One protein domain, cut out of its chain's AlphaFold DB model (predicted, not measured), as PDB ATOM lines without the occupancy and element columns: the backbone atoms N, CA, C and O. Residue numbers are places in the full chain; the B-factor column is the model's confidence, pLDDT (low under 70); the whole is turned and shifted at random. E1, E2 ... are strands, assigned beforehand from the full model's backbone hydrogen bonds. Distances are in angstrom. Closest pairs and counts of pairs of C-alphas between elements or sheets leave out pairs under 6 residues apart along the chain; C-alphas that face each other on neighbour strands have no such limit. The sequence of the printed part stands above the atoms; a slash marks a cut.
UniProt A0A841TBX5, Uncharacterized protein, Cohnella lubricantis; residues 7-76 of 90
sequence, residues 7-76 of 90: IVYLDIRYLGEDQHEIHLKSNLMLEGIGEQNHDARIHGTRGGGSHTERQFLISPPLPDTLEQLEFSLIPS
ATOM      1  N   ILE A   7     183.465 157.102 108.890       93.38
ATOM      2  CA  ILE A   7     183.456 157.062 110.357       93.38
ATOM      3  C   ILE A   7     182.177 156.377 110.825       93.38
ATOM      4  O   ILE A   7     181.081 156.818 110.483       93.38
ATOM      5  N   VAL A   8     182.328 155.335 111.641       93.25
ATOM      6  CA  VAL A   8     181.224 154.671 112.344       93.25
ATOM      7  C   VAL A   8     181.226 155.111 113.804       93.25
ATOM      8  O   VAL A   8     182.263 155.077 114.471       93.25
ATOM      9  N   TYR A   9     180.057 155.514 114.299       93.56
ATOM     10  CA  TYR A   9     179.838 155.932 115.681       93.56
ATOM     11  C   TYR A   9     179.081 154.835 116.431       93.56
ATOM     12  O   TYR A   9     178.037 154.379 115.975       93.56
ATOM     13  N   LEU A  10     179.602 154.431 117.586       91.00
ATOM     14  CA  LEU A  10     179.003 153.449 118.479       91.00
ATOM     15  C   LEU A  10     178.666 154.123 119.808       91.00
ATOM     16  O   LEU A  10     179.560 154.654 120.469       91.00
ATOM     17  N   ASP A  11     177.397 154.067 120.198       91.88
ATOM     18  CA  ASP A  11     176.895 154.548 121.487       91.88
ATOM     19  C   ASP A  11     176.437 153.353 122.335       91.88
ATOM     20  O   ASP A  11     175.612 152.560 121.884       91.88
ATOM     21  N   ILE A  12     176.981 153.197 123.545       88.25
ATOM     22  CA  ILE A  12     176.624 152.105 124.462       88.25
ATOM     23  C   ILE A  12     176.205 152.693 125.803       88.25
ATOM     24  O   ILE A  12     176.993 153.357 126.483       88.25
ATOM     25  N   ARG A  13     174.978 152.376 126.221       89.50
ATOM     26  CA  ARG A  13     174.397 152.814 127.492       89.50
ATOM     27  C   ARG A  13     173.953 151.612 128.305       89.50
ATOM     28  O   ARG A  13     173.225 150.759 127.805       89.50
ATOM     29  N   TYR A  14     174.363 151.561 129.566       85.25
ATOM     30  CA  TYR A  14     173.825 150.603 130.521       85.25
ATOM     31  C   TYR A  14     172.454 151.074 131.012       85.25
ATOM     32  O   TYR A  14     172.326 152.208 131.469       85.25
ATOM     33  N   LEU A  15     171.436 150.217 130.927       87.50
ATOM     34  CA  LEU A  15     170.045 150.560 131.258       87.50
ATOM     35  C   LEU A  15     169.550 149.975 132.596       87.50
ATOM     36  O   LEU A  15     168.377 150.134 132.912       87.50
ATOM     37  N   GLY A  16     170.405 149.297 133.369       83.62
ATOM     38  CA  GLY A  16     170.018 148.750 134.679       83.62
ATOM     39  C   GLY A  16     169.961 149.812 135.780       83.62
ATOM     40  O   GLY A  16     170.454 150.919 135.596       83.62
ATOM     41  N   GLU A  17     169.385 149.468 136.933       78.44
ATOM     42  CA  GLU A  17     169.068 150.423 138.012       78.44
ATOM     43  C   GLU A  17     170.313 151.090 138.642       78.44
ATOM     44  O   GLU A  17     170.262 152.256 139.031       78.44
ATOM     45  N   ASP A  18     171.468 150.418 138.628       78.38
ATOM     46  CA  ASP A  18     172.711 150.876 139.274       78.38
ATOM     47  C   ASP A  18     173.592 151.780 138.384       78.38
ATOM     48  O   ASP A  18     174.824 151.752 138.454       78.38
ATOM     49  N   GLN A  19     172.996 152.594 137.502       70.62
ATOM     50  CA  GLN A  19     173.743 153.404 136.519       70.62
ATOM     51  C   GLN A  19     174.821 154.310 137.140       70.62
ATOM     52  O   GLN A  19     175.800 154.646 136.473       70.62
ATOM     53  N   HIS A  20     174.645 154.736 138.392       71.88
ATOM     54  CA  HIS A  20     175.575 155.636 139.079       71.88
ATOM     55  C   HIS A  20     176.787 154.930 139.691       71.88
ATOM     56  O   HIS A  20     177.783 155.592 139.977       71.88
ATOM     57  N   GLU A  21     176.732 153.610 139.859       76.00
ATOM     58  CA  GLU A  21     177.791 152.825 140.503       76.00
ATOM     59  C   GLU A  21     178.641 152.038 139.495       76.00
ATOM     60  O   GLU A  21     179.662 151.446 139.849       76.00
ATOM     61  N   ILE A  22     178.250 152.047 138.219       75.81
ATOM     62  CA  ILE A  22     178.898 151.262 137.171       75.81
ATOM     63  C   ILE A  22     179.832 152.132 136.334       75.81
ATOM     64  O   ILE A  22     179.487 153.220 135.875       75.81
ATOM     65  N   HIS A  23     181.019 151.590 136.071       75.25
ATOM     66  CA  HIS A  23     181.967 152.120 135.101       75.25
ATOM     67  C   HIS A  23     182.054 151.179 133.901       75.25
ATOM     68  O   HIS A  23     182.688 150.124 133.950       75.25
ATOM     69  N   LEU A  24     181.407 151.568 132.808       78.12
ATOM     70  CA  LEU A  24     181.362 150.794 131.584       78.12
ATOM     71  C   LEU A  24     182.647 151.016 130.780       78.12
ATOM     72  O   LEU A  24     182.929 152.107 130.286       78.12
ATOM     73  N   LYS A  25     183.431 149.950 130.633       76.44
ATOM     74  CA  LYS A  25     184.632 149.931 129.798       76.44
ATOM     75  C   LYS A  25     184.387 149.013 128.608       76.44
ATOM     76  O   LYS A  25     184.529 147.798 128.721       76.44
ATOM     77  N   SER A  26     184.017 149.585 127.462       74.81
ATOM     78  CA  SER A  26     183.890 148.800 126.234       74.81
ATOM     79  C   SER A  26     185.290 148.519 125.689       74.81
ATOM     80  O   SER A  26     186.011 149.421 125.285       74.81
ATOM     81  N   ASN A  27     185.731 147.265 125.697       80.38
ATOM     82  CA  ASN A  27     186.978 146.854 125.040       80.38
ATOM     83  C   ASN A  27     186.628 146.103 123.766       80.38
ATOM     84  O   ASN A  27     186.924 144.926 123.633       80.38
ATOM     85  N   LEU A  28     185.918 146.781 122.870       84.69
ATOM     86  CA  LEU A  28     185.416 146.206 121.625       84.69
ATOM     87  C   LEU A  28     186.212 146.713 120.412       84.69
ATOM     88  O   LEU A  28     186.743 147.823 120.420       84.69
ATOM     89  N   MET A  29     186.285 145.917 119.365       89.69
ATOM     90  CA  MET A  29     186.680 146.326 118.024       89.69
ATOM     91  C   MET A  29     185.468 146.170 117.110       89.69
ATOM     92  O   MET A  29     184.547 145.420 117.430       89.69
ATOM     93  N   LEU A  30     185.464 146.907 116.007       91.88
ATOM     94  CA  LEU A  30     184.470 146.742 114.957       91.88
ATOM     95  C   LEU A  30     185.076 145.863 113.867       91.88
ATOM     96  O   LEU A  30     186.230 146.062 113.499       91.88
ATOM     97  N   GLU A  31     184.304 144.923 113.353       91.62
ATOM     98  CA  GLU A  31     184.651 144.118 112.187       91.62
ATOM     99  C   GLU A  31     183.553 144.301 111.140       91.62
ATOM    100  O   GLU A  31     182.372 144.190 111.464       91.62
ATOM    101  N   GLY A  32     183.937 144.646 109.908       89.75
ATOM    102  CA  GLY A  32     183.018 144.703 108.771       89.75
ATOM    103  C   GLY A  32     182.955 143.343 108.087       89.75
ATOM    104  O   GLY A  32     183.995 142.776 107.759       89.75
ATOM    105  N   ILE A  33     181.747 142.835 107.868       89.62
ATOM    106  CA  ILE A  33     181.479 141.541 107.241       89.62
ATOM    107  C   ILE A  33     180.732 141.813 105.936       89.62
ATOM    108  O   ILE A  33     179.605 142.307 105.951       89.62
ATOM    109  N   GLY A  34     181.362 141.519 104.802       87.12
ATOM    110  CA  GLY A  34     180.799 141.770 103.475       87.12
ATOM    111  C   GLY A  34     181.725 141.295 102.357       87.12
ATOM    112  O   GLY A  34     182.735 140.640 102.610       87.12
ATOM    113  N   GLU A  35     181.390 141.631 101.107       85.00
ATOM    114  CA  GLU A  35     182.214 141.272  99.938       85.00
ATOM    115  C   GLU A  35     183.572 141.989  99.927       85.00
ATOM    116  O   GLU A  35     184.570 141.449  99.441       85.00
ATOM    117  N   GLN A  36     183.617 143.205 100.476       87.50
ATOM    118  CA  GLN A  36     184.832 143.991 100.624       87.50
ATOM    119  C   GLN A  36     185.324 143.948 102.070       87.50
ATOM    120  O   GLN A  36     184.582 144.232 103.009       87.50
ATOM    121  N   ASN A  37     186.612 143.656 102.239       87.25
ATOM    122  CA  ASN A  37     187.257 143.763 103.539       87.25
ATOM    123  C   ASN A  37     187.458 145.236 103.900       87.25
ATOM    124  O   ASN A  37     188.062 145.992 103.132       87.25
ATOM    125  N   HIS A  38     186.996 145.608 105.089       90.56
ATOM    126  CA  HIS A  38     187.195 146.927 105.665       90.56
ATOM    127  C   HIS A  38     188.058 146.837 106.925       90.56
ATOM    128  O   HIS A  38     187.746 146.106 107.862       90.56
ATOM    129  N   ASP A  39     189.114 147.640 106.971       91.06
ATOM    130  CA  ASP A  39     189.910 147.859 108.165       91.06
ATOM    131  C   ASP A  39     189.226 148.891 109.059       91.06
ATOM    132  O   ASP A  39     189.082 150.061 108.688       91.06
ATOM    133  N   ALA A  40     188.860 148.478 110.271       92.12
ATOM    134  CA  ALA A  40     188.343 149.370 111.297       92.12
ATOM    135  C   ALA A  40     189.412 149.679 112.351       92.12
ATOM    136  O   ALA A  40     189.972 148.787 112.995       92.12
ATOM    137  N   ARG A  41     189.679 150.966 112.579       91.00
ATOM    138  CA  ARG A  41     190.623 151.434 113.606       91.00
ATOM    139  C   ARG A  41     189.929 152.358 114.587       91.00
ATOM    140  O   ARG A  41     189.114 153.188 114.194       91.00
ATOM    141  N   ILE A  42     190.280 152.251 115.868       89.81
ATOM    142  CA  ILE A  42     189.766 153.167 116.890       89.81
ATOM    143  C   ILE A  42     190.247 154.583 116.563       89.81
ATOM    144  O   ILE A  42     191.445 154.836 116.463       89.81
ATOM    145  N   HIS A  43     189.295 155.496 116.412       89.62
ATOM    146  CA  HIS A  43     189.542 156.909 116.150       89.62
ATOM    147  C   HIS A  43     189.397 157.759 117.409       89.62
ATOM    148  O   HIS A  43     190.191 158.662 117.658       89.62
ATOM    149  N   GLY A  44     188.393 157.444 118.225       84.56
ATOM    150  CA  GLY A  44     188.083 158.199 119.426       84.56
ATOM    151  C   GLY A  44     187.276 157.374 120.413       84.56
ATOM    152  O   GLY A  44     186.567 156.436 120.049       84.56
ATOM    153  N   THR A  45     187.403 157.709 121.691       84.00
ATOM    154  CA  THR A  45     186.568 157.166 122.765       84.00
ATOM    155  C   THR A  45     186.175 158.317 123.681       84.00
ATOM    156  O   THR A  45     187.006 159.172 123.993       84.00
ATOM    157  N   ARG A  46     184.902 158.368 124.059       82.56
ATOM    158  CA  ARG A  46     184.323 159.360 124.969       82.56
ATOM    159  C   ARG A  46     183.347 158.669 125.929       82.56
ATOM    160  O   ARG A  46     183.091 157.469 125.818       82.56
ATOM    161  N   GLY A  47     182.824 159.432 126.881       77.12
ATOM    162  CA  GLY A  47     181.902 158.946 127.909       77.12
ATOM    163  C   GLY A  47     182.583 158.606 129.238       77.12
ATOM    164  O   GLY A  47     183.793 158.771 129.403       77.12
ATOM    165  N   GLY A  48     181.772 158.176 130.199       73.06
ATOM    166  CA  GLY A  48     182.152 157.850 131.569       73.06
ATOM    167  C   GLY A  48     180.946 157.348 132.371       73.06
ATOM    168  O   GLY A  48     179.799 157.607 132.014       73.06
ATOM    169  N   GLY A  49     181.200 156.613 133.458       83.56
ATOM    170  CA  GLY A  49     180.131 155.965 134.229       83.56
ATOM    171  C   GLY A  49     179.434 154.872 133.412       83.56
ATOM    172  O   GLY A  49     180.105 154.035 132.811       83.56
ATOM    173  N   SER A  50     178.105 154.899 133.357       83.81
ATOM    174  CA  SER A  50     177.248 153.930 132.654       83.81
ATOM    175  C   SER A  50     177.162 154.112 131.131       83.81
ATOM    176  O   SER A  50     176.436 153.370 130.465       83.81
ATOM    177  N   HIS A  51     177.884 155.080 130.563       88.56
ATOM    178  CA  HIS A  51     177.806 155.461 129.152       88.56
ATOM    179  C   HIS A  51     179.195 155.535 128.514       88.56
ATOM    180  O   HIS A  51     180.107 156.153 129.063       88.56
ATOM    181  N   THR A  52     179.360 154.935 127.335       88.88
ATOM    182  CA  THR A  52     180.563 155.111 126.513       88.88
ATOM    183  C   THR A  52     180.208 155.306 125.047       88.88
ATOM    184  O   THR A  52     179.312 154.661 124.509       88.88
ATOM    185  N   GLU A  53     180.978 156.168 124.397       90.81
ATOM    186  CA  GLU A  53     180.921 156.418 122.966       90.81
ATOM    187  C   GLU A  53     182.251 156.017 122.338       90.81
ATOM    188  O   GLU A  53     183.330 156.290 122.881       90.81
ATOM    189  N   ARG A  54     182.197 155.424 121.150       90.12
ATOM    190  CA  ARG A  54     183.381 155.072 120.375       90.12
ATOM    191  C   ARG A  54     183.217 155.448 118.915       90.12
ATOM    192  O   ARG A  54     182.134 155.368 118.352       90.12
ATOM    193  N   GLN A  55     184.325 155.844 118.304       93.06
ATOM    194  CA  GLN A  55     184.408 156.158 116.886       93.06
ATOM    195  C   GLN A  55     185.415 155.230 116.223       93.06
ATOM    196  O   GLN A  55     186.524 155.050 116.743       93.06
ATOM    197  N   PHE A  56     185.041 154.681 115.075       93.25
ATOM    198  CA  PHE A  56     185.897 153.849 114.243       93.25
ATOM    199  C   PHE A  56     186.110 154.518 112.890       93.25
ATOM    200  O   PHE A  56     185.147 154.909 112.236       93.25
ATOM    201  N   LEU A  57     187.369 154.636 112.477       94.75
ATOM    202  CA  LEU A  57     187.735 154.968 111.105       94.75
ATOM    203  C   LEU A  57     187.736 153.689 110.278       94.75
ATOM    204  O   LEU A  57     188.406 152.729 110.661       94.75
ATOM    205  N   ILE A  58     187.014 153.709 109.162       93.44
ATOM    206  CA  ILE A  58     186.862 152.581 108.251       93.44
ATOM    207  C   ILE A  58     187.554 152.901 106.928       93.44
ATOM    208  O   ILE A  58     187.264 153.929 106.307       93.44
ATOM    209  N   SER A  59     188.469 152.023 106.519       92.56
ATOM    210  CA  SER A  59     189.156 152.090 105.230       92.56
ATOM    211  C   SER A  59     189.134 150.720 104.547       92.56
ATOM    212  O   SER A  59     189.431 149.731 105.210       92.56
ATOM    213  N   PRO A  60     188.806 150.618 103.250       92.19
ATOM    214  CA  PRO A  60     188.339 151.697 102.376       92.19
ATOM    215  C   PRO A  60     186.980 152.269 102.836       92.19
ATOM    216  O   PRO A  60     186.350 151.670 103.716       92.19
ATOM    217  N   PRO A  61     186.542 153.430 102.301       92.75
ATOM    218  CA  PRO A  61     185.250 154.022 102.633       92.75
ATOM    219  C   PRO A  61     184.121 153.012 102.520       92.75
ATOM    220  O   PRO A  61     184.116 152.167 101.623       92.75
ATOM    221  N   LEU A  62     183.151 153.143 103.413       92.00
ATOM    222  CA  LEU A  62     181.909 152.405 103.304       92.00
ATOM    223  C   LEU A  62     181.178 152.798 102.012       92.00
ATOM    224  O   LEU A  62     181.202 153.977 101.646       92.00
ATOM    225  N   PRO A  63     180.521 151.837 101.347       90.19
ATOM    226  CA  PRO A  63     179.667 152.126 100.206       90.19
ATOM    227  C   PRO A  63     178.485 153.015 100.612       90.19
ATOM    228  O   PRO A  63     178.083 153.051 101.776       90.19
ATOM    229  N   ASP A  64     177.880 153.684  99.629       89.06
ATOM    230  CA  ASP A  64     176.695 154.527  99.848       89.06
ATOM    231  C   ASP A  64     175.493 153.725 100.389       89.06
ATOM    232  O   ASP A  64     174.607 154.282 101.039       89.06
ATOM    233  N   THR A  65     175.463 152.411 100.137       89.19
ATOM    234  CA  THR A  65     174.423 151.483 100.596       89.19
ATOM    235  C   THR A  65     175.017 150.402 101.492       89.19
ATOM    236  O   THR A  65     175.975 149.741 101.097       89.19
ATOM    237  N   LEU A  66     174.405 150.142 102.648       89.69
ATOM    238  CA  LEU A  66     174.883 149.139 103.612       89.69
ATOM    239  C   LEU A  66     174.165 147.778 103.504       89.69
ATOM    240  O   LEU A  66     174.327 146.939 104.376       89.69
ATOM    241  N   GLU A  67     173.362 147.543 102.460       90.38
ATOM    242  CA  GLU A  67     172.498 146.348 102.337       90.38
ATOM    243  C   GLU A  67     173.254 145.010 102.370       90.38
ATOM    244  O   GLU A  67     172.682 143.988 102.735       90.38
ATOM    245  N   GLN A  68     174.532 145.019 101.988       87.62
ATOM    246  CA  GLN A  68     175.405 143.841 101.945       87.62
ATOM    247  C   GLN A  68     176.569 143.941 102.937       87.62
ATOM    248  O   GLN A  68     177.569 143.235 102.795       87.62
ATOM    249  N   LEU A  69     176.472 144.858 103.902       89.69
ATOM    250  CA  LEU A  69     177.504 145.072 104.898       89.69
ATOM    251  C   LEU A  69     176.920 144.926 106.294       89.69
ATOM    252  O   LEU A  69     176.069 145.702 106.728       89.69
ATOM    253  N   GLU A  70     177.452 143.956 107.016       92.00
ATOM    254  CA  GLU A  70     177.166 143.754 108.422       92.00
ATOM    255  C   GLU A  70     178.352 144.216 109.266       92.00
ATOM    256  O   GLU A  70     179.500 144.255 108.814       92.00
ATOM    257  N   PHE A  71     178.073 144.566 110.518       90.81
ATOM    258  CA  PHE A  71     179.104 144.915 111.483       90.81
ATOM    259  C   PHE A  71     179.002 144.018 112.703       90.81
ATOM    260  O   PHE A  71     177.928 143.863 113.284       90.81
ATOM    261  N   SER A  72     180.143 143.495 113.131       90.88
ATOM    262  CA  SER A  72     180.273 142.755 114.377       90.88
ATOM    263  C   SER A  72     181.106 143.539 115.384       90.88
ATOM    264  O   SER A  72     182.063 144.235 115.031       90.88
ATOM    265  N   LEU A  73     180.734 143.427 116.658       90.00
ATOM    266  CA  LEU A  73     181.518 143.940 117.774       90.00
ATOM    267  C   LEU A  73     182.265 142.779 118.416       90.00
ATOM    268  O   LEU A  73     181.671 141.943 119.092       90.00
ATOM    269  N   ILE A  74     183.581 142.758 118.235       88.44
ATOM    270  CA  ILE A  74     184.435 141.688 118.750       88.44
ATOM    271  C   ILE A  74     185.235 142.174 119.963       88.44
ATOM    272  O   ILE A  74     185.613 143.347 120.021       88.44
ATOM    273  N   PRO A  75     185.539 141.318 120.951       85.62
ATOM    274  CA  PRO A  75     186.437 141.685 122.038       85.62
ATOM    275  C   PRO A  75     187.821 142.099 121.519       85.62
ATOM    276  O   PRO A  75     188.429 141.428 120.688       85.62
ATOM    277  N   SER A  76     188.358 143.195 122.045       74.81
ATOM    278  CA  SER A  76     189.744 143.592 121.823       74.81
ATOM    279  C   SER A  76     190.673 142.653 122.596       74.81
ATOM    280  O   SER A  76     190.481 142.421 123.791       74.81
TER     281      SER A  76
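What this domain is: This is residues 7 to 76 of the 90 residues of an uncharacterized protein of Cohnella lubricantis (UniProt A0A841TBX5). This is a small, loose sandwich: a twisted sheet of three strands, E1, E4 and E3, is partly face to face with a pair of strands, E2 and E5, whose strands cross those of the first sheet. The two sheets come close where E2 meets E3, while E5 is away from E1 and E3, and the long link of residues 14 to 27 loops out toward one end of the long axis. The printed part has 70 residues with no named helix and five named strands, in the order E1, E2, E3, E4, E5. Both sheets are antiparallel, and the class is all strand. The whole is loose, with a radius of gyration of the C-alphas of 13.9 A and spans of 42 by 21 by 21 A.

Where its parts are: E1 is residues 7 to 13, 19.8 A from C-alpha 7 at (183.456, 157.062, 110.357) to C-alpha 13. E2 is residues 28 to 33, 15.6 A long. E3, the longest strand by residues, is residues 39 to 48 and measures 26.6 A. E4 is residues 51 to 59, 26.7 A from C-alpha 51 at (177.806, 155.461, 129.152) to C-alpha 59. E5 is residues 70 to 75, 16.6 A long, and ends with C-alpha 75 at (186.437, 141.685, 122.038).

How they stand to each other: In the larger sheet E4 is the inner strand, and E1 and E3 are the edge strands. E1 and E4 are antiparallel at 161 degrees, with N 10 and O 54 within hydrogen-bond range at 2.8 A. E3 and E4 form a hairpin, antiparallel at 162 degrees; N 41 and O 57 are 2.9 A apart, and N 43 and N 44 are both within hydrogen-bond range of O 55, at 2.8 A and 3.4 A. In the other sheet E2 and E5 are antiparallel at 149 degrees, with N 31 and O 72 within hydrogen-bond range at 2.9 A. The sheets form a sandwich, two sheets face to face: the facing parts are 9.9 A centre to centre, their best planes 36 degrees apart, and the strands of one stand at 49 degrees to those of the other. The closest C-alphas of E2 and E3 are those of Leu 30 and Ala 40, 5.9 A apart. The closest C-alphas of E2 and E4 are those of Leu 30 and Phe 56, 7.3 A apart. E5 is apart from E1 and from E3.

The domain as a whole: The two C-alphas farthest apart are those of Glu 21 and Glu 35, at 42.4 A. The printed part has no cut. The link from E1 to E2, 14 residues, is long; those from E2 to E3 and from E3 to E4 are tight, and that from E4 to E5 is short. The mean pLDDT of the printed part is 86.7, and no printed residue is under 70.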